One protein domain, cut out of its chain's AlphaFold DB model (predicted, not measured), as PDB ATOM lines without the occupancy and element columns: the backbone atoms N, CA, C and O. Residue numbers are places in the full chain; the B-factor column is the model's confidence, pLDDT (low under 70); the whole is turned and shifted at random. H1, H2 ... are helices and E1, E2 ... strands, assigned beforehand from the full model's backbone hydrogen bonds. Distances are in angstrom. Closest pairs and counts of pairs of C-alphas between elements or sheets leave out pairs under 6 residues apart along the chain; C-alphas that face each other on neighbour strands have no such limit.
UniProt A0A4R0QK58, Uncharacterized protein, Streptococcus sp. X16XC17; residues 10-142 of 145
ATOM      1  N   ALA A  10     131.852  99.698 139.567       83.62
ATOM      2  CA  ALA A  10     133.035  99.304 138.803       83.62
ATOM      3  C   ALA A  10     133.989  98.454 139.652       83.62
ATOM      4  O   ALA A  10     134.420  98.896 140.713       83.62
ATOM      5  N   LEU A  11     134.331  97.266 139.149       84.50
ATOM      6  CA  LEU A  11     135.331  96.369 139.734       84.50
ATOM      7  C   LEU A  11     136.716  96.669 139.168       84.50
ATOM      8  O   LEU A  11     137.695  96.837 139.893       84.50
ATOM      9  N   VAL A  12     136.784  96.761 137.842       85.31
ATOM     10  CA  VAL A  12     138.008  97.084 137.119       85.31
ATOM     11  C   VAL A  12     137.686  97.934 135.902       85.31
ATOM     12  O   VAL A  12     136.690  97.721 135.208       85.31
ATOM     13  N   SER A  13     138.575  98.872 135.628       82.62
ATOM     14  CA  SER A  13     138.597  99.673 134.418       82.62
ATOM     15  C   SER A  13     139.984  99.575 133.806       82.62
ATOM     16  O   SER A  13     140.992  99.749 134.489       82.62
ATOM     17  N   TYR A  14     140.038  99.299 132.510       79.62
ATOM     18  CA  TYR A  14     141.257  99.292 131.722       79.62
ATOM     19  C   TYR A  14     141.189 100.399 130.684       79.62
ATOM     20  O   TYR A  14     140.272 100.428 129.863       79.62
ATOM     21  N   GLN A  15     142.183 101.278 130.688       78.56
ATOM     22  CA  GLN A  15     142.370 102.291 129.662       78.56
ATOM     23  C   GLN A  15     143.637 101.955 128.874       78.56
ATOM     24  O   GLN A  15     144.718 101.808 129.447       78.56
ATOM     25  N   PHE A  16     143.512 101.874 127.551       73.25
ATOM     26  CA  PHE A  16     144.625 101.661 126.630       73.25
ATOM     27  C   PHE A  16     144.811 102.880 125.731       73.25
ATOM     28  O   PHE A  16     143.990 103.159 124.850       73.25
ATOM     29  N   GLY A  17     145.894 103.626 125.952       70.44
ATOM     30  CA  GLY A  17     146.067 104.942 125.340       70.44
ATOM     31  C   GLY A  17     144.912 105.885 125.698       70.44
ATOM     32  O   GLY A  17     144.315 105.788 126.764       70.44
ATOM     33  N   THR A  18     144.561 106.808 124.807       68.56
ATOM     34  CA  THR A  18     143.464 107.770 125.040       68.56
ATOM     35  C   THR A  18     142.132 107.335 124.437       68.56
ATOM     36  O   THR A  18     141.118 107.993 124.659       68.56
ATOM     37  N   SER A  19     142.116 106.250 123.657       68.06
ATOM     38  CA  SER A  19     141.020 105.971 122.729       68.06
ATOM     39  C   SER A  19     140.233 104.694 122.995       68.06
ATOM     40  O   SER A  19     139.096 104.611 122.522       68.06
ATOM     41  N   LEU A  20     140.798 103.743 123.748       73.81
ATOM     42  CA  LEU A  20     140.153 102.483 124.110       73.81
ATOM     43  C   LEU A  20     140.016 102.369 125.624       73.81
ATOM     44  O   LEU A  20     141.007 102.454 126.349       73.81
ATOM     45  N   SER A  21     138.798 102.100 126.080       77.25
ATOM     46  CA  SER A  21     138.537 101.739 127.468       77.25
ATOM     47  C   SER A  21     137.597 100.545 127.561       77.25
ATOM     48  O   SER A  21     136.726 100.346 126.707       77.25
ATOM     49  N   TRP A  22     137.782  99.756 128.607       82.62
ATOM     50  CA  TRP A  22     136.949  98.617 128.957       82.62
ATOM     51  C   TRP A  22     136.706  98.617 130.460       82.62
ATOM     52  O   TRP A  22     137.607  98.947 131.226       82.62
ATOM     53  N   ASN A  23     135.505  98.238 130.887       86.06
ATOM     54  CA  ASN A  23     135.141  98.182 132.295       86.06
ATOM     55  C   ASN A  23     134.372  96.903 132.603       86.06
ATOM     56  O   ASN A  23     133.523  96.480 131.817       86.06
ATOM     57  N   LEU A  24     134.608  96.368 133.795       87.69
ATOM     58  CA  LEU A  24     133.792  95.339 134.418       87.69
ATOM     59  C   LEU A  24     133.045  95.954 135.597       87.69
ATOM     60  O   LEU A  24     133.664  96.503 136.510       87.69
ATOM     61  N   THR A  25     131.725  95.838 135.590       88.62
ATOM     62  CA  THR A  25     130.862  96.317 136.674       88.62
ATOM     63  C   THR A  25     130.039  95.177 137.245       88.62
ATOM     64  O   THR A  25     129.517  94.361 136.483       88.62
ATOM     65  N   GLU A  26     129.868  95.173 138.561       87.75
ATOM     66  CA  GLU A  26     128.925  94.310 139.268       87.75
ATOM     67  C   GLU A  26     127.646  95.090 139.577       87.75
ATOM     68  O   GLU A  26     127.680  96.218 140.075       87.75
ATOM     69  N   SER A  27     126.506  94.490 139.268       87.44
ATOM     70  CA  SER A  27     125.193  94.998 139.655       87.44
ATOM     71  C   SER A  27     124.809  94.493 141.044       87.44
ATOM     72  O   SER A  27     125.341  93.506 141.541       87.44
ATOM     73  N   SER A  28     123.836  95.140 141.682       83.81
ATOM     74  CA  SER A  28     123.407  94.791 143.043       83.81
ATOM     75  C   SER A  28     122.832  93.382 143.193       83.81
ATOM     76  O   SER A  28     122.598  92.957 144.316       83.81
ATOM     77  N   ASP A  29     122.555  92.667 142.109       84.50
ATOM     78  CA  ASP A  29     122.126  91.265 142.074       84.50
ATOM     79  C   ASP A  29     123.298  90.281 141.871       84.50
ATOM     80  O   ASP A  29     123.083  89.076 141.889       84.50
ATOM     81  N   GLY A  30     124.533  90.779 141.743       84.19
ATOM     82  CA  GLY A  30     125.730  89.996 141.422       84.19
ATOM     83  C   GLY A  30     126.000  89.876 139.918       84.19
ATOM     84  O   GLY A  30     127.015  89.296 139.530       84.19
ATOM     85  N   SER A  31     125.132  90.413 139.054       89.38
ATOM     86  CA  SER A  31     125.314  90.346 137.603       89.38
ATOM     87  C   SER A  31     126.532  91.156 137.160       89.38
ATOM     88  O   SER A  31     126.653  92.350 137.444       89.38
ATOM     89  N   LEU A  32     127.419  90.513 136.406       89.38
ATOM     90  CA  LEU A  32     128.610  91.105 135.817       89.38
ATOM     91  C   LEU A  32     128.326  91.613 134.411       89.38
ATOM     92  O   LEU A  32     127.789  90.899 133.561       89.38
ATOM     93  N   THR A  33     128.750  92.844 134.151       89.56
ATOM     94  CA  THR A  33     128.631  93.483 132.842       89.56
ATOM     95  C   THR A  33     129.990  93.979 132.373       89.56
ATOM     96  O   THR A  33     130.642  94.763 133.060       89.56
ATOM     97  N   ALA A  34     130.394  93.543 131.182       86.75
ATOM     98  CA  ALA A  34     131.489  94.139 130.434       86.75
ATOM     99  C   ALA A  34     130.948  95.319 129.623       86.75
ATOM    100  O   ALA A  34     129.986  95.176 128.868       86.75
ATOM    101  N   SER A  35     131.564  96.486 129.756       83.00
ATOM    102  CA  SER A  35     131.228  97.673 128.971       83.00
ATOM    103  C   SER A  35     132.473  98.254 128.326       83.00
ATOM    104  O   SER A  35     133.590  98.099 128.820       83.00
ATOM    105  N   TYR A  36     132.277  98.936 127.205       77.94
ATOM    106  CA  TYR A  36     133.363  99.481 126.410       77.94
ATOM    107  C   TYR A  36     133.132 100.967 126.205       77.94
ATOM    108  O   TYR A  36     132.061 101.377 125.760       77.94
ATOM    109  N   GLY A  37     134.136 101.778 126.516       65.88
ATOM    110  CA  GLY A  37     134.099 103.202 126.217       65.88
ATOM    111  C   GLY A  37     134.887 103.471 124.948       65.88
ATOM    112  O   GLY A  37     136.118 103.380 124.928       65.88
ATOM    113  N   ALA A  38     134.158 103.818 123.892       55.22
ATOM    114  CA  ALA A  38     134.715 104.441 122.709       55.22
ATOM    115  C   ALA A  38     134.931 105.931 122.967       55.22
ATOM    116  O   ALA A  38     133.968 106.669 123.168       55.22
ATOM    117  N   SER A  39     136.169 106.415 122.854       53.91
ATOM    118  CA  SER A  39     136.329 107.803 122.404       53.91
ATOM    119  C   SER A  39     135.798 107.914 120.964       53.91
ATOM    120  O   SER A  39     135.733 106.906 120.247       53.91
ATOM    121  N   SER A  40     135.478 109.124 120.501       48.81
ATOM    122  CA  SER A  40     135.016 109.435 119.131       48.81
ATOM    123  C   SER A  40     135.888 108.858 117.990       48.81
ATOM    124  O   SER A  40     135.459 108.820 116.834       48.81
ATOM    125  N   ASN A  41     137.077 108.334 118.312       47.25
ATOM    126  CA  ASN A  41     138.056 107.726 117.414       47.25
ATOM    127  C   ASN A  41     138.188 106.194 117.583       47.25
ATOM    128  O   ASN A  41     139.289 105.648 117.491       47.25
ATOM    129  N   SER A  42     137.098 105.460 117.813       52.16
ATOM    130  CA  SER A  42     137.122 103.985 117.862       52.16
ATOM    131  C   SER A  42     135.895 103.363 117.175       52.16
ATOM    132  O   SER A  42     134.821 103.954 117.168       52.16
ATOM    133  N   ASN A  43     136.057 102.187 116.553       49.41
ATOM    134  CA  ASN A  43     134.960 101.410 115.946       49.41
ATOM    135  C   ASN A  43     134.368 100.421 116.966       49.41
ATOM    136  O   ASN A  43     134.134  99.254 116.652       49.41
ATOM    137  N   ILE A  44     134.162 100.854 118.211       54.16
ATOM    138  CA  ILE A  44     133.515 100.001 119.207       54.16
ATOM    139  C   ILE A  44     132.007 100.141 119.013       54.16
ATOM    140  O   ILE A  44     131.370 101.029 119.564       54.16
ATOM    141  N   SER A  45     131.426  99.265 118.196       49.78
ATOM    142  CA  SER A  45     129.970  99.125 118.075       49.78
ATOM    143  C   SER A  45     129.385  98.202 119.150       49.78
ATOM    144  O   SER A  45     128.291  97.666 118.976       49.78
ATOM    145  N   LYS A  46     130.139  97.919 120.218       58.53
ATOM    146  CA  LYS A  46     129.749  96.933 121.221       58.53
ATOM    147  C   LYS A  46     129.091  97.623 122.403       58.53
ATOM    148  O   LYS A  46     129.741  98.308 123.185       58.53
ATOM    149  N   ASN A  47     127.782  97.414 122.496       61.12
ATOM    150  CA  ASN A  47     126.999  97.693 123.690       61.12
ATOM    151  C   ASN A  47     127.518  96.849 124.864       61.12
ATOM    152  O   ASN A  47     128.185  95.831 124.660       61.12
ATOM    153  N   SER A  48     127.179  97.262 126.082       68.31
ATOM    154  CA  SER A  48     127.441  96.485 127.291       68.31
ATOM    155  C   SER A  48     126.933  95.047 127.143       68.31
ATOM    156  O   SER A  48     125.822  94.825 126.656       68.31
ATOM    157  N   GLN A  49     127.738  94.075 127.559       78.38
ATOM    158  CA  GLN A  49     127.397  92.656 127.527       78.38
ATOM    159  C   GLN A  49     127.328  92.116 128.950       78.38
ATOM    160  O   GLN A  49     128.257  92.313 129.731       78.38
ATOM    161  N   GLY A  50     126.236  91.426 129.281       83.31
ATOM    162  CA  GLY A  50     126.190  90.594 130.478       83.31
ATOM    163  C   GLY A  50     127.126  89.406 130.288       83.31
ATOM    164  O   GLY A  50     127.035  88.726 129.265       83.31
ATOM    165  N   ILE A  51     128.040  89.193 131.233       86.19
ATOM    166  CA  ILE A  51     129.077  88.159 131.111       86.19
ATOM    167  C   ILE A  51     129.016  87.105 132.212       86.19
ATOM    168  O   ILE A  51     129.717  86.117 132.123       86.19
ATOM    169  N   GLY A  52     128.203  87.260 133.254       85.56
ATOM    170  CA  GLY A  52     128.112  86.249 134.310       85.56
ATOM    171  C   GLY A  52     127.423  86.771 135.557       85.56
ATOM    172  O   GLY A  52     126.963  87.910 135.573       85.56
ATOM    173  N   ILE A  53     127.353  85.942 136.595       85.75
ATOM    174  CA  ILE A  53     126.768  86.294 137.893       85.75
ATOM    175  C   ILE A  53     127.706  85.789 138.991       85.75
ATOM    176  O   ILE A  53     128.121  84.633 138.959       85.75
ATOM    177  N   ILE A  54     128.030  86.651 139.951       83.44
ATOM    178  CA  ILE A  54     128.743  86.300 141.184       83.44
ATOM    179  C   ILE A  54     127.758  85.633 142.149       83.44
ATOM    180  O   ILE A  54     126.716  86.199 142.488       83.44
ATOM    181  N   GLU A  55     128.105  84.445 142.641       79.56
ATOM    182  CA  GLU A  55     127.317  83.755 143.665       79.56
ATOM    183  C   GLU A  55     127.602  84.367 145.039       79.56
ATOM    184  O   GLU A  55     128.625  84.090 145.661       79.56
ATOM    185  N   LYS A  56     126.709  85.232 145.524       74.25
ATOM    186  CA  LYS A  56     126.939  86.026 146.744       74.25
ATOM    187  C   LYS A  56     127.123  85.208 148.013       74.25
ATOM    188  O   LYS A  56     127.665  85.705 149.000       74.25
ATOM    189  N   ASP A  57     126.640  83.978 148.047       75.50
ATOM    190  CA  ASP A  57     126.776  83.072 149.179       75.50
ATOM    191  C   ASP A  57     128.137  82.359 149.215       75.50
ATOM    192  O   ASP A  57     128.492  81.837 150.272       75.50
ATOM    193  N   LYS A  58     128.961  82.486 148.170       74.94
ATOM    194  CA  LYS A  58     130.277  81.845 148.059       74.94
ATOM    195  C   LYS A  58     131.389  82.848 147.780       74.94
ATOM    196  O   LYS A  58     131.143  83.999 147.413       74.94
ATOM    197  N   ASP A  59     132.625  82.405 147.967       73.75
ATOM    198  CA  ASP A  59     133.758  83.142 147.421       73.75
ATOM    199  C   ASP A  59     133.724  83.018 145.895       73.75
ATOM    200  O   ASP A  59     133.271  82.013 145.346       73.75
ATOM    201  N   ASN A  60     134.172  84.060 145.202       76.81
ATOM    202  CA  ASN A  60     134.259  84.073 143.748       76.81
ATOM    203  C   ASN A  60     135.642  84.579 143.344       76.81
ATOM    204  O   ASN A  60     136.181  85.502 143.957       76.81
ATOM    205  N   SER A  61     136.205  83.984 142.300       78.00
ATOM    206  CA  SER A  61     137.459  84.412 141.693       78.00
ATOM    207  C   SER A  61     137.177  85.009 140.324       78.00
ATOM    208  O   SER A  61     136.542  84.374 139.484       78.00
ATOM    209  N   ILE A  62     137.657  86.228 140.095       80.69
ATOM    210  CA  ILE A  62     137.622  86.870 138.784       80.69
ATOM    211  C   ILE A  62     139.059  87.033 138.320       80.69
ATOM    212  O   ILE A  62     139.858  87.711 138.967       80.69
ATOM    213  N   GLN A  63     139.374  86.443 137.175       82.69
ATOM    214  CA  GLN A  63     140.639  86.654 136.494       82.69
ATOM    215  C   GLN A  63     140.394  87.426 135.205       82.69
ATOM    216  O   GLN A  63     139.549  87.061 134.392       82.69
ATOM    217  N   ILE A  64     141.176  88.481 135.000       83.88
ATOM    218  CA  ILE A  64     141.145  89.283 133.781       83.88
ATOM    219  C   ILE A  64     142.523  89.226 133.140       83.88
ATOM    220  O   ILE A  64     143.535  89.511 133.782       83.88
ATOM    221  N   VAL A  65     142.560  88.873 131.861       83.25
ATOM    222  CA  VAL A  65     143.771  88.884 131.044       83.25
ATOM    223  C   VAL A  65     143.584  89.923 129.954       83.25
ATOM    224  O   VAL A  65     142.653  89.844 129.156       83.25
ATOM    225  N   SER A  66     144.479  90.906 129.921       78.38
ATOM    226  CA  SER A  66     144.487  91.963 128.914       78.38
ATOM    227  C   SER A  66     145.848  92.002 128.234       78.38
ATOM    228  O   SER A  66     146.881  91.985 128.910       78.38
ATOM    229  N   ARG A  67     145.870  92.016 126.898       77.69
ATOM    230  CA  ARG A  67     147.124  92.038 126.133       77.69
ATOM    231  C   ARG A  67     146.992  92.715 124.774       77.69
ATOM    232  O   ARG A  67     145.968  92.555 124.104       77.69
ATOM    233  N   PRO A  68     148.042  93.409 124.309       74.56
ATOM    234  CA  PRO A  68     148.076  93.904 122.946       74.56
ATOM    235  C   PRO A  68     148.206  92.741 121.952       74.56
ATOM    236  O   PRO A  68     148.981  91.806 122.161       74.56
ATOM    237  N   VAL A  69     147.470  92.821 120.844       74.88
ATOM    238  CA  VAL A  69     147.518  91.877 119.721       74.88
ATOM    239  C   VAL A  69     147.816  92.651 118.439       74.88
ATOM    240  O   VAL A  69     147.198  93.676 118.153       74.88
ATOM    241  N   ASN A  70     148.800  92.176 117.669       70.81
ATOM    242  CA  ASN A  70     149.172  92.723 116.355       70.81
ATOM    243  C   ASN A  70     149.379  94.254 116.332       70.81
ATOM    244  O   ASN A  70     149.044  94.925 115.357       70.81
ATOM    245  N   GLY A  71     149.888  94.818 117.434       65.50
ATOM    246  CA  GLY A  71     150.275  96.227 117.565       65.50
ATOM    247  C   GLY A  71     149.141  97.255 117.554       65.50
ATOM    248  O   GLY A  71     149.419  98.417 117.806       65.50
ATOM    249  N   SER A  72     147.891  96.868 117.283       68.50
ATOM    250  CA  SER A  72     146.764  97.808 117.131       68.50
ATOM    251  C   SER A  72     145.454  97.353 117.771       68.50
ATOM    252  O   SER A  72     144.418  98.009 117.635       68.50
ATOM    253  N   GLN A  73     145.496  96.215 118.458       74.69
ATOM    254  CA  GLN A  73     144.337  95.600 119.078       74.69
ATOM    255  C   GLN A  73     144.633  95.304 120.541       74.69
ATOM    256  O   GLN A  73     145.786  95.080 120.914       74.69
ATOM    257  N   LEU A  74     143.589  95.254 121.355       76.56
ATOM    258  CA  LEU A  74     143.647  94.800 122.733       76.56
ATOM    259  C   LEU A  74     142.718  93.601 122.885       76.56
ATOM    260  O   LEU A  74     141.508  93.747 122.735       76.56
ATOM    261  N   LYS A  75     143.274  92.430 123.190       81.56
ATOM    262  CA  LYS A  75     142.471  91.273 123.577       81.56
ATOM    263  C   LYS A  75     142.202  91.333 125.076       81.56
ATOM    264  O   LYS A  75     143.142  91.527 125.847       81.56
ATOM    265  N   VAL A  76     140.943  91.148 125.453       83.06
ATOM    266  CA  VAL A  76     140.485  91.055 126.840       83.06
ATOM    267  C   VAL A  76     139.776  89.722 127.023       83.06
ATOM    268  O   VAL A  76     138.908  89.361 126.232       83.06
ATOM    269  N   GLU A  77     140.164  88.987 128.055       86.88
ATOM    270  CA  GLU A  77     139.608  87.687 128.424       86.88
ATOM    271  C   GLU A  77     139.233  87.752 129.911       86.88
ATOM    272  O   GLU A  77     140.036  88.214 130.727       86.88
ATOM    273  N   VAL A  78     138.019  87.327 130.266       86.75
ATOM    274  CA  VAL A  78     137.538  87.285 131.655       86.75
ATOM    275  C   VAL A  78     137.150  85.861 132.000       86.75
ATOM    276  O   VAL A  78     136.384  85.216 131.280       86.75
ATOM    277  N   PHE A  79     137.653  85.407 133.139       85.19
ATOM    278  CA  PHE A  79     137.350  84.115 133.717       85.19
ATOM    279  C   PHE A  79     136.675  84.331 135.067       85.19
ATOM    280  O   PHE A  79     137.173  85.096 135.896       85.19
ATOM    281  N   LEU A  80     135.553  83.655 135.284       85.38
ATOM    282  CA  LEU A  80     134.853  83.605 136.561       85.38
ATOM    283  C   LEU A  80     134.981  82.183 137.102       85.38
ATOM    284  O   LEU A  80     134.583  81.229 136.437       85.38
ATOM    285  N   ASN A  81     135.568  82.035 138.287       80.69
ATOM    286  CA  ASN A  81     135.824  80.743 138.930       80.69
ATOM    287  C   ASN A  81     136.573  79.750 138.009       80.69
ATOM    288  O   ASN A  81     136.304  78.553 138.021       80.69
ATOM    289  N   GLY A  82     137.504  80.261 137.189       76.25
ATOM    290  CA  GLY A  82     138.292  79.486 136.217       76.25
ATOM    291  C   GLY A  82     137.588  79.196 134.882       76.25
ATOM    292  O   GLY A  82     138.194  78.663 133.958       76.25
ATOM    293  N   ILE A  83     136.317  79.572 134.729       82.19
ATOM    294  CA  ILE A  83     135.569  79.389 133.478       82.19
ATOM    295  C   ILE A  83     135.680  80.663 132.646       82.19
ATOM    296  O   ILE A  83     135.380  81.742 133.149       82.19
ATOM    297  N   GLU A  84     136.079  80.557 131.375       86.62
ATOM    298  CA  GLU A  84     136.047  81.697 130.451       86.62
ATOM    299  C   GLU A  84     134.596  82.127 130.233       86.62
ATOM    300  O   GLU A  84     133.789  81.378 129.684       86.62
ATOM    301  N   VAL A  85     134.268  83.339 130.669       86.88
ATOM    302  CA  VAL A  85     132.919  83.897 130.539       86.88
ATOM    303  C   VAL A  85     132.850  85.048 129.541       86.88
ATOM    304  O   VAL A  85     131.769  85.469 129.129       86.88
ATOM    305  N   HIS A  86     134.008  85.566 129.130       86.62
ATOM    306  CA  HIS A  86     134.084  86.652 128.172       86.62
ATOM    307  C   HIS A  86     135.414  86.671 127.424       86.62
ATOM    308  O   HIS A  86     136.478  86.523 128.024       86.62
ATOM    309  N   THR A  87     135.355  86.928 126.120       87.00
ATOM    310  CA  THR A  87     136.529  87.112 125.267       87.00
ATOM    311  C   THR A  87     136.206  88.124 124.180       87.00
ATOM    312  O   THR A  87     135.204  87.999 123.470       87.00
ATOM    313  N   ASP A  88     137.029  89.161 124.063       82.69
ATOM    314  CA  ASP A  88     136.846  90.193 123.052       82.69
ATOM    315  C   ASP A  88     138.178  90.773 122.569       82.69
ATOM    316  O   ASP A  88     139.222  90.649 123.210       82.69
ATOM    317  N   THR A  89     138.153  91.393 121.394       80.19
ATOM    318  CA  THR A  89     139.279  92.095 120.783       80.19
ATOM    319  C   THR A  89     138.846  93.500 120.380       80.19
ATOM    320  O   THR A  89     138.045  93.693 119.466       80.19
ATOM    321  N   LEU A  90     139.411  94.494 121.059       75.38
ATOM    322  CA  LEU A  90     139.175  95.913 120.815       75.38
ATOM    323  C   LEU A  90     140.167  96.440 119.788       75.38
ATOM    324  O   LEU A  90     141.346  96.108 119.837       75.38
ATOM    325  N   ILE A  91     139.696  97.286 118.874       71.88
ATOM    326  CA  ILE A  91     140.499  97.844 117.781       71.88
ATOM    327  C   ILE A  91     140.324  99.365 117.788       71.88
ATOM    328  O   ILE A  91     139.195  99.850 117.646       71.88
ATOM    329  N   ALA A  92     141.405 100.140 117.933       63.66
ATOM    330  CA  ALA A  92     141.295 101.595 117.773       63.66
ATOM    331  C   ALA A  92     141.160 101.980 116.295       63.66
ATOM    332  O   ALA A  92     141.692 101.316 115.404       63.66
ATOM    333  N   LYS A  93     140.437 103.075 116.030       58.53
ATOM    334  CA  LYS A  93     140.214 103.579 114.664       58.53
ATOM    335  C   LYS A  93     141.492 104.161 114.072       58.53
ATOM    336  O   LYS A  93     141.729 104.018 112.875       58.53
ATOM    337  N   ASP A  94     142.308 104.795 114.912       57.50
ATOM    338  CA  ASP A  94     143.619 105.282 114.517       57.50
ATOM    339  C   ASP A  94     144.628 104.135 114.628       57.50
ATOM    340  O   ASP A  94     144.998 103.701 115.718       57.50
ATOM    341  N   ARG A  95     145.030 103.591 113.474       55.69
ATOM    342  CA  ARG A  95     145.991 102.478 113.376       55.69
ATOM    343  C   ARG A  95     147.418 102.901 113.749       55.69
ATOM    344  O   ARG A  95     148.314 102.061 113.778       55.69
ATOM    345  N   SER A  96     147.620 104.187 114.038       52.69
ATOM    346  CA  SER A  96     148.882 104.810 114.435       52.69
ATOM    347  C   SER A  96     149.195 104.527 115.908       52.69
ATOM    348  O   SER A  96     149.309 105.429 116.735       52.69
ATOM    349  N   TYR A  97     149.316 103.252 116.265       57.22
ATOM    350  CA  TYR A  97     149.765 102.848 117.590       57.22
ATOM    351  C   TYR A  97     151.274 103.032 117.707       57.22
ATOM    352  O   TYR A  97     152.059 102.279 117.132       57.22
ATOM    353  N   ASN A  98     151.693 104.047 118.459       54.94
ATOM    354  CA  ASN A  98     153.090 104.246 118.820       54.94
ATOM    355  C   ASN A  98     153.329 103.825 120.286       54.94
ATOM    356  O   ASN A  98     152.399 103.615 121.065       54.94
ATOM    357  N   ARG A  99     154.602 103.731 120.684       56.03
ATOM    358  CA  ARG A  99     155.049 103.452 122.065       56.03
ATOM    359  C   ARG A  99     154.366 104.327 123.139       56.03
ATOM    360  O   ARG A  99     154.329 103.915 124.293       56.03
ATOM    361  N   GLN A 100     153.827 105.497 122.779       54.56
ATOM    362  CA  GLN A 100     153.144 106.407 123.710       54.56
ATOM    363  C   GLN A 100     151.736 105.923 124.098       54.56
ATOM    364  O   GLN A 100     151.226 106.295 125.150       54.56
ATOM    365  N   ALA A 101     151.098 105.056 123.304       57.75
ATOM    366  CA  ALA A 101     149.820 104.452 123.696       57.75
ATOM    367  C   ALA A 101     149.979 103.519 124.913       57.75
ATOM    368  O   ALA A 101     149.102 103.473 125.773       57.75
ATOM    369  N   LEU A 102     151.125 102.833 125.016       61.22
ATOM    370  CA  LEU A 102     151.478 102.008 126.176       61.22
ATOM    371  C   LEU A 102     151.868 102.853 127.393       61.22
ATOM    372  O   LEU A 102     151.565 102.454 128.512       61.22
ATOM    373  N   SER A 103     152.492 104.023 127.202       64.56
ATOM    374  CA  SER A 103     152.927 104.868 128.326       64.56
ATOM    375  C   SER A 103     151.773 105.482 129.121       64.56
ATOM    376  O   SER A 103     151.985 105.910 130.248       64.56
ATOM    377  N   ASN A 104     150.566 105.517 128.546       68.62
ATOM    378  CA  ASN A 104     149.366 106.064 129.187       68.62
ATOM    379  C   ASN A 104     148.349 104.977 129.574       68.62
ATOM    380  O   ASN A 104     147.243 105.301 130.018       68.62
ATOM    381  N   ALA A 105     148.695 103.701 129.374       73.19
ATOM    382  CA  ALA A 105     147.835 102.604 129.776       73.19
ATOM    383  C   ALA A 105     147.761 102.535 131.304       73.19
ATOM    384  O   ALA A 105     148.783 102.596 131.987       73.19
ATOM    385  N   HIS A 106     146.553 102.405 131.840       79.62
ATOM    386  CA  HIS A 106     146.347 102.274 133.275       79.62
ATOM    387  C   HIS A 106     145.202 101.321 133.584       79.62
ATOM    388  O   HIS A 106     144.261 101.156 132.803       79.62
ATOM    389  N   VAL A 107     145.318 100.692 134.749       81.00
ATOM    390  CA  VAL A 107     144.293  99.834 135.331       81.00
ATOM    391  C   VAL A 107     143.822 100.506 136.607       81.00
ATOM    392  O   VAL A 107     144.633 100.800 137.483       81.00
ATOM    393  N   THR A 108     142.523 100.746 136.700       83.44
ATOM    394  CA  THR A 108     141.888 101.263 137.909       83.44
ATOM    395  C   THR A 108     141.057 100.148 138.509       83.44
ATOM    396  O   THR A 108     140.225  99.556 137.825       83.44
ATOM    397  N   PHE A 109     141.276  99.872 139.788       82.00
ATOM    398  CA  PHE A 109     140.445  98.952 140.553       82.00
ATOM    399  C   PHE A 109     139.474  99.768 141.398       82.00
ATOM    400  O   PHE A 109     139.870 100.760 142.013       82.00
ATOM    401  N   GLY A 110     138.204  99.385 141.367       78.06
ATOM    402  CA  GLY A 110     137.122 100.080 142.053       78.06
ATOM    403  C   GLY A 110     136.357  99.158 142.996       78.06
ATOM    404  O   GLY A 110     136.665  97.976 143.121       78.06
ATOM    405  N   GLY A 111     135.347  99.726 143.657       71.44
ATOM    406  CA  GLY A 111     134.488  99.002 144.592       71.44
ATOM    407  C   GLY A 111     135.170  98.658 145.920       71.44
ATOM    408  O   GLY A 111     136.314  99.026 146.179       71.44
ATOM    409  N   GLN A 112     134.449  97.934 146.780       68.50
ATOM    410  CA  GLN A 112     134.995  97.300 147.989       68.50
ATOM    411  C   GLN A 112     135.596  95.921 147.656       68.50
ATOM    412  O   GLN A 112     135.414  94.939 148.376       68.50
ATOM    413  N   THR A 113     136.296  95.835 146.524       63.62
ATOM    414  CA  THR A 113     136.812  94.570 146.008       63.62
ATOM    415  C   THR A 113     138.175  94.278 146.615       63.62
ATOM    416  O   THR A 113     139.086  95.105 146.575       63.62
ATOM    417  N   HIS A 114     138.336  93.078 147.170       68.44
ATOM    418  CA  HIS A 114     139.625  92.616 147.669       68.44
ATOM    419  C   HIS A 114     140.451  92.093 146.492       68.44
ATOM    420  O   HIS A 114     140.144  91.052 145.912       68.44
ATOM    421  N   ILE A 115     141.495  92.831 146.122       70.44
ATOM    422  CA  ILE A 115     142.444  92.389 145.102       70.44
ATOM    423  C   ILE A 115     143.446  91.452 145.766       70.44
ATOM    424  O   ILE A 115     144.279  91.890 146.559       70.44
ATOM    425  N   ASN A 116     143.381  90.168 145.428       74.38
ATOM    426  CA  ASN A 116     144.293  89.181 145.999       74.38
ATOM    427  C   ASN A 116     145.705  89.268 145.403       74.38
ATOM    428  O   ASN A 116     146.685  89.180 146.141       74.38
ATOM    429  N   GLU A 117     145.822  89.410 144.079       79.81
ATOM    430  CA  GLU A 117     147.112  89.454 143.385       79.81
ATOM    431  C   GLU A 117     147.000  90.118 142.008       79.81
ATOM    432  O   GLU A 117     145.995  89.971 141.312       79.81
ATOM    433  N   ILE A 118     148.053  90.842 141.613       79.62
ATOM    434  CA  ILE A 118     148.204  91.463 140.293       79.62
ATOM    435  C   ILE A 118     149.560  91.045 139.724       79.62
ATOM    436  O   ILE A 118     150.585  91.201 140.386       79.62
ATOM    437  N   ALA A 119     149.572  90.589 138.471       81.12
ATOM    438  CA  ALA A 119     150.793  90.352 137.709       81.12
ATOM    439  C   ALA A 119     150.805  91.226 136.447       81.12
ATOM    440  O   ALA A 119     149.890  91.161 135.628       81.12
ATOM    441  N   VAL A 120     151.854  92.038 136.290       80.94
ATOM    442  CA  VAL A 120     152.077  92.893 135.116       80.94
ATOM    443  C   VAL A 120     153.392  92.487 134.465       80.94
ATOM    444  O   VAL A 120     154.406  92.348 135.144       80.94
ATOM    445  N   PHE A 121     153.376  92.306 133.147       81.38
ATOM    446  CA  PHE A 121     154.536  91.866 132.381       81.38
ATOM    447  C   PHE A 121     154.931  92.936 131.365       81.38
ATOM    448  O   PHE A 121     154.087  93.461 130.643       81.38
ATOM    449  N   GLU A 122     156.230  93.214 131.257       78.75
ATOM    450  CA  GLU A 122     156.781  94.168 130.276       78.75
ATOM    451  C   GLU A 122     156.783  93.624 128.837       78.75
ATOM    452  O   GLU A 122     157.152  94.316 127.888       78.75
ATOM    453  N   ARG A 123     156.368  92.366 128.661       81.44
ATOM    454  CA  ARG A 123     156.263  91.683 127.375       81.44
ATOM    455  C   ARG A 123     154.916  90.995 127.241       81.44
ATOM    456  O   ARG A 123     154.284  90.626 128.228       81.44
ATOM    457  N   VAL A 124     154.529  90.741 125.998       77.44
ATOM    458  CA  VAL A 124     153.386  89.877 125.710       77.44
ATOM    459  C   VAL A 124     153.771  88.442 126.060       77.44
ATOM    460  O   VAL A 124     154.739  87.903 125.520       77.44
ATOM    461  N   LEU A 125     153.025  87.842 126.986       82.50
ATOM    462  CA  LEU A 125     153.138  86.422 127.291       82.50
ATOM    463  C   LEU A 125     152.619  85.584 126.117       82.50
ATOM    464  O   LEU A 125     151.641  85.950 125.456       82.50
ATOM    465  N   ASN A 126     153.271  84.455 125.860       85.00
ATOM    466  CA  ASN A 126     152.788  83.471 124.899       85.00
ATOM    467  C   ASN A 126     151.613  82.656 125.482       85.00
ATOM    468  O   ASN A 126     151.259  82.790 126.654       85.00
ATOM    469  N   SER A 127     150.975  81.824 124.657       82.50
ATOM    470  CA  SER A 127     149.783  81.064 125.064       82.50
ATOM    471  C   SER A 127     150.033  80.100 126.227       82.50
ATOM    472  O   SER A 127     149.160  79.970 127.087       82.50
ATOM    473  N   ASP A 128     151.202  79.458 126.273       89.69
ATOM    474  CA  ASP A 128     151.556  78.515 127.339       89.69
ATOM    475  C   ASP A 128     151.808  79.256 128.651       89.69
ATOM    476  O   ASP A 128     151.303  78.857 129.691       89.69
ATOM    477  N   GLU A 129     152.489  80.400 128.600       89.62
ATOM    478  CA  GLU A 129     152.702  81.261 129.765       89.62
ATOM    479  C   GLU A 129     151.382  81.815 130.312       89.62
ATOM    480  O   GLU A 129     151.155  81.791 131.520       89.62
ATOM    481  N   ILE A 130     150.474  82.263 129.438       83.38
ATOM    482  CA  ILE A 130     149.126  82.702 129.839       83.38
ATOM    483  C   ILE A 130     148.358  81.542 130.480       83.38
ATOM    484  O   ILE A 130     147.652  81.737 131.468       83.38
ATOM    485  N   LYS A 131     148.481  80.329 129.930       84.62
ATOM    486  CA  LYS A 131     147.877  79.128 130.507       84.62
ATOM    487  C   LYS A 131     148.459  78.821 131.888       84.62
ATOM    488  O   LYS A 131     147.680  78.678 132.819       84.62
ATOM    489  N   SER A 132     149.778  78.819 132.055       89.69
ATOM    490  CA  SER A 132     150.411  78.582 133.357       89.69
ATOM    491  C   SER A 132     150.031  79.641 134.393       89.69
ATOM    492  O   SER A 132     149.788  79.301 135.547       89.69
ATOM    493  N   MET A 133     149.918  80.915 133.998       86.81
ATOM    494  CA  MET A 133     149.435  81.970 134.896       86.81
ATOM    495  C   MET A 133     147.975  81.746 135.307       86.81
ATOM    496  O   MET A 133     147.647  81.919 136.478       86.81
ATOM    497  N   ARG A 134     147.099  81.337 134.377       82.00
ATOM    498  CA  ARG A 134     145.714  80.941 134.698       82.00
ATOM    499  C   ARG A 134     145.679  79.785 135.685       82.00
ATOM    500  O   ARG A 134     145.100  79.936 136.750       82.00
ATOM    501  N   GLU A 135     146.378  78.693 135.394       85.88
ATOM    502  CA  GLU A 135     146.427  77.514 136.268       85.88
ATOM    503  C   GLU A 135     146.974  77.852 137.665       85.88
ATOM    504  O   GLU A 135     146.470  77.343 138.668       85.88
ATOM    505  N   TYR A 136     147.966  78.745 137.754       86.94
ATOM    506  CA  TYR A 136     148.485  79.250 139.027       86.94
ATOM    507  C   TYR A 136     147.405  79.980 139.834       86.94
ATOM    508  O   TYR A 136     147.177  79.639 140.998       86.94
ATOM    509  N   PHE A 137     146.731  80.962 139.226       81.06
ATOM    510  CA  PHE A 137     145.696  81.742 139.906       81.06
ATOM    511  C   PHE A 137     144.483  80.887 140.263       81.06
ATOM    512  O   PHE A 137     143.997  80.969 141.389       81.06
ATOM    513  N   GLU A 138     144.046  80.021 139.352       76.81
ATOM    514  CA  GLU A 138     142.978  79.057 139.594       76.81
ATOM    515  C   GLU A 138     143.321  78.128 140.751       76.81
ATOM    516  O   GLU A 138     142.485  77.928 141.617       76.81
ATOM    517  N   THR A 139     144.541  77.591 140.817       82.88
ATOM    518  CA  THR A 139     144.945  76.671 141.892       82.88
ATOM    519  C   THR A 139     145.060  77.382 143.238       82.88
ATOM    520  O   THR A 139     144.612  76.859 144.258       82.88
ATOM    521  N   LYS A 140     145.664  78.575 143.260       81.38
ATOM    522  CA  LYS A 140     145.928  79.334 144.490       81.38
ATOM    523  C   LYS A 140     144.663  79.948 145.081       81.38
ATOM    524  O   LYS A 140     144.504  79.955 146.299       81.38
ATOM    525  N   TYR A 141     143.781  80.444 144.219       76.50
ATOM    526  CA  TYR A 141     142.541  81.121 144.589       76.50
ATOM    527  C   TYR A 141     141.307  80.273 144.305       76.50
ATOM    528  O   TYR A 141     140.198  80.808 144.254       76.50
ATOM    529  N   LYS A 142     141.480  78.954 144.133       69.06
ATOM    530  CA  LYS A 142     140.352  78.038 144.023       69.06
ATOM    531  C   LYS A 142     139.504  78.192 145.271       69.06
ATOM    532  O   LYS A 142     139.966  77.924 146.383       69.06
TER     533      LYS A 142
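Overview. This is residues 10 to 142 of the 145 residues of an uncharacterized protein of Streptococcus sp. X16XC17 (UniProt A0A4R0QK58). Two strand sheets lie face to face as a sandwich, a five-stranded one and a three-stranded one, with their strands nearly in line. Helix H2 packs on the bare face of the three-stranded sheet, running along its strands, while the short helix H1 sits near the ends of strands at one end of the sandwich. The 133 printed residues have eight named strands and two named helices, in the order E1 E2 E3 E4 E5 E6 E7 H1 E8 H2. The sheets, E4 - E3 - E2 - E1 - E8 and E5 - E6 - E7, are both antiparallel, and the class is mixed, helices and strands. The whole is compact, with a radius of gyration of the C-alphas of 14.9 A and spans of 46 by 32 by 21 A.

Arrangement. The larger sheet has the order E4, residues 49 to 53, E3, residues 31 to 38, E2, residues 20 to 26, E1, residues 10 to 16, and E8, residues 106 to 109. E1 to E4 form a meander, each strand the antiparallel neighbour of the one before. N 32 and O 52 of E3 and E4 are 2.8 A apart, within hydrogen-bond range, as are N 23 and O 35 of E2 and E3 at 2.8 A, N 14 and O 22 of E1 and E2 at 2.8 A, and N 13 and O 108 of E1 and E8 at 2.8 A. This sheet is twisted, its C-alphas lying up to 4.5 A off its best plane. The other sheet is the meander E5, residues 62 to 69, E6, residues 73 to 80, and E7, residues 83 to 91. Within hydrogen-bond range are N 65 and O 77 of E5 and E6, 2.8 A, and N 78 and O 86 of E6 and E7, 2.8 A. The sheets make a sandwich, two sheets face to face: the facing parts are 10.1 A centre to centre, their best planes 4 degrees apart and their strands at 7 degrees. Across it, the closest C-alphas of E4 and E7 are those of Ile 51 and Val 85, 5.8 A apart, and E1 and E5 are near each other. H2, residues 127 to 140, is on the sheet E5 E6 E7 at a height over the sheet of 9.7 A. It is over E5 and only just over E6, where 3 of its C-alphas fall, and runs along the strands, at 14 degrees to E5 on the local plane. The closest C-alphas of E5 and H2 are those of Gln 63 and Phe 137, 7.8 A apart. H1, residues 99 to 103, only grazes the larger sheet, with its residues 101 to 103. In H1 and H2 every O i to N i+4 pair is within hydrogen-bond range. H1 and H2 are apart.

Along the chain. E1 begins at C-alpha 10 at (133.035, 99.304, 138.803) and is 17.0 A long; E2 is 20.6 A and E3 22.6 A. E4 and E8 are the edge strands of their sheet. E5 is 22.1 A, E6 23.2 A and E7, the longest strand by residues, 24.7 A, ending at C-alpha 91 at (140.499, 97.844, 117.781). H1 has five residues. H2 is 19.9 A long and ends at C-alpha 140 at (145.928, 79.334, 144.490).

Size, cuts and confidence. The two C-alphas farthest apart are those of Asp 57 and Ser 96, 46.6 A. The printed part has no cut. The one long link is E8 to H2, residues 110 to 126. The mean pLDDT of the printed part is 76.0; 33 residues are under 70, among them residues 37 to 48 and residues 92 to 104, and H1 has a mean of 59.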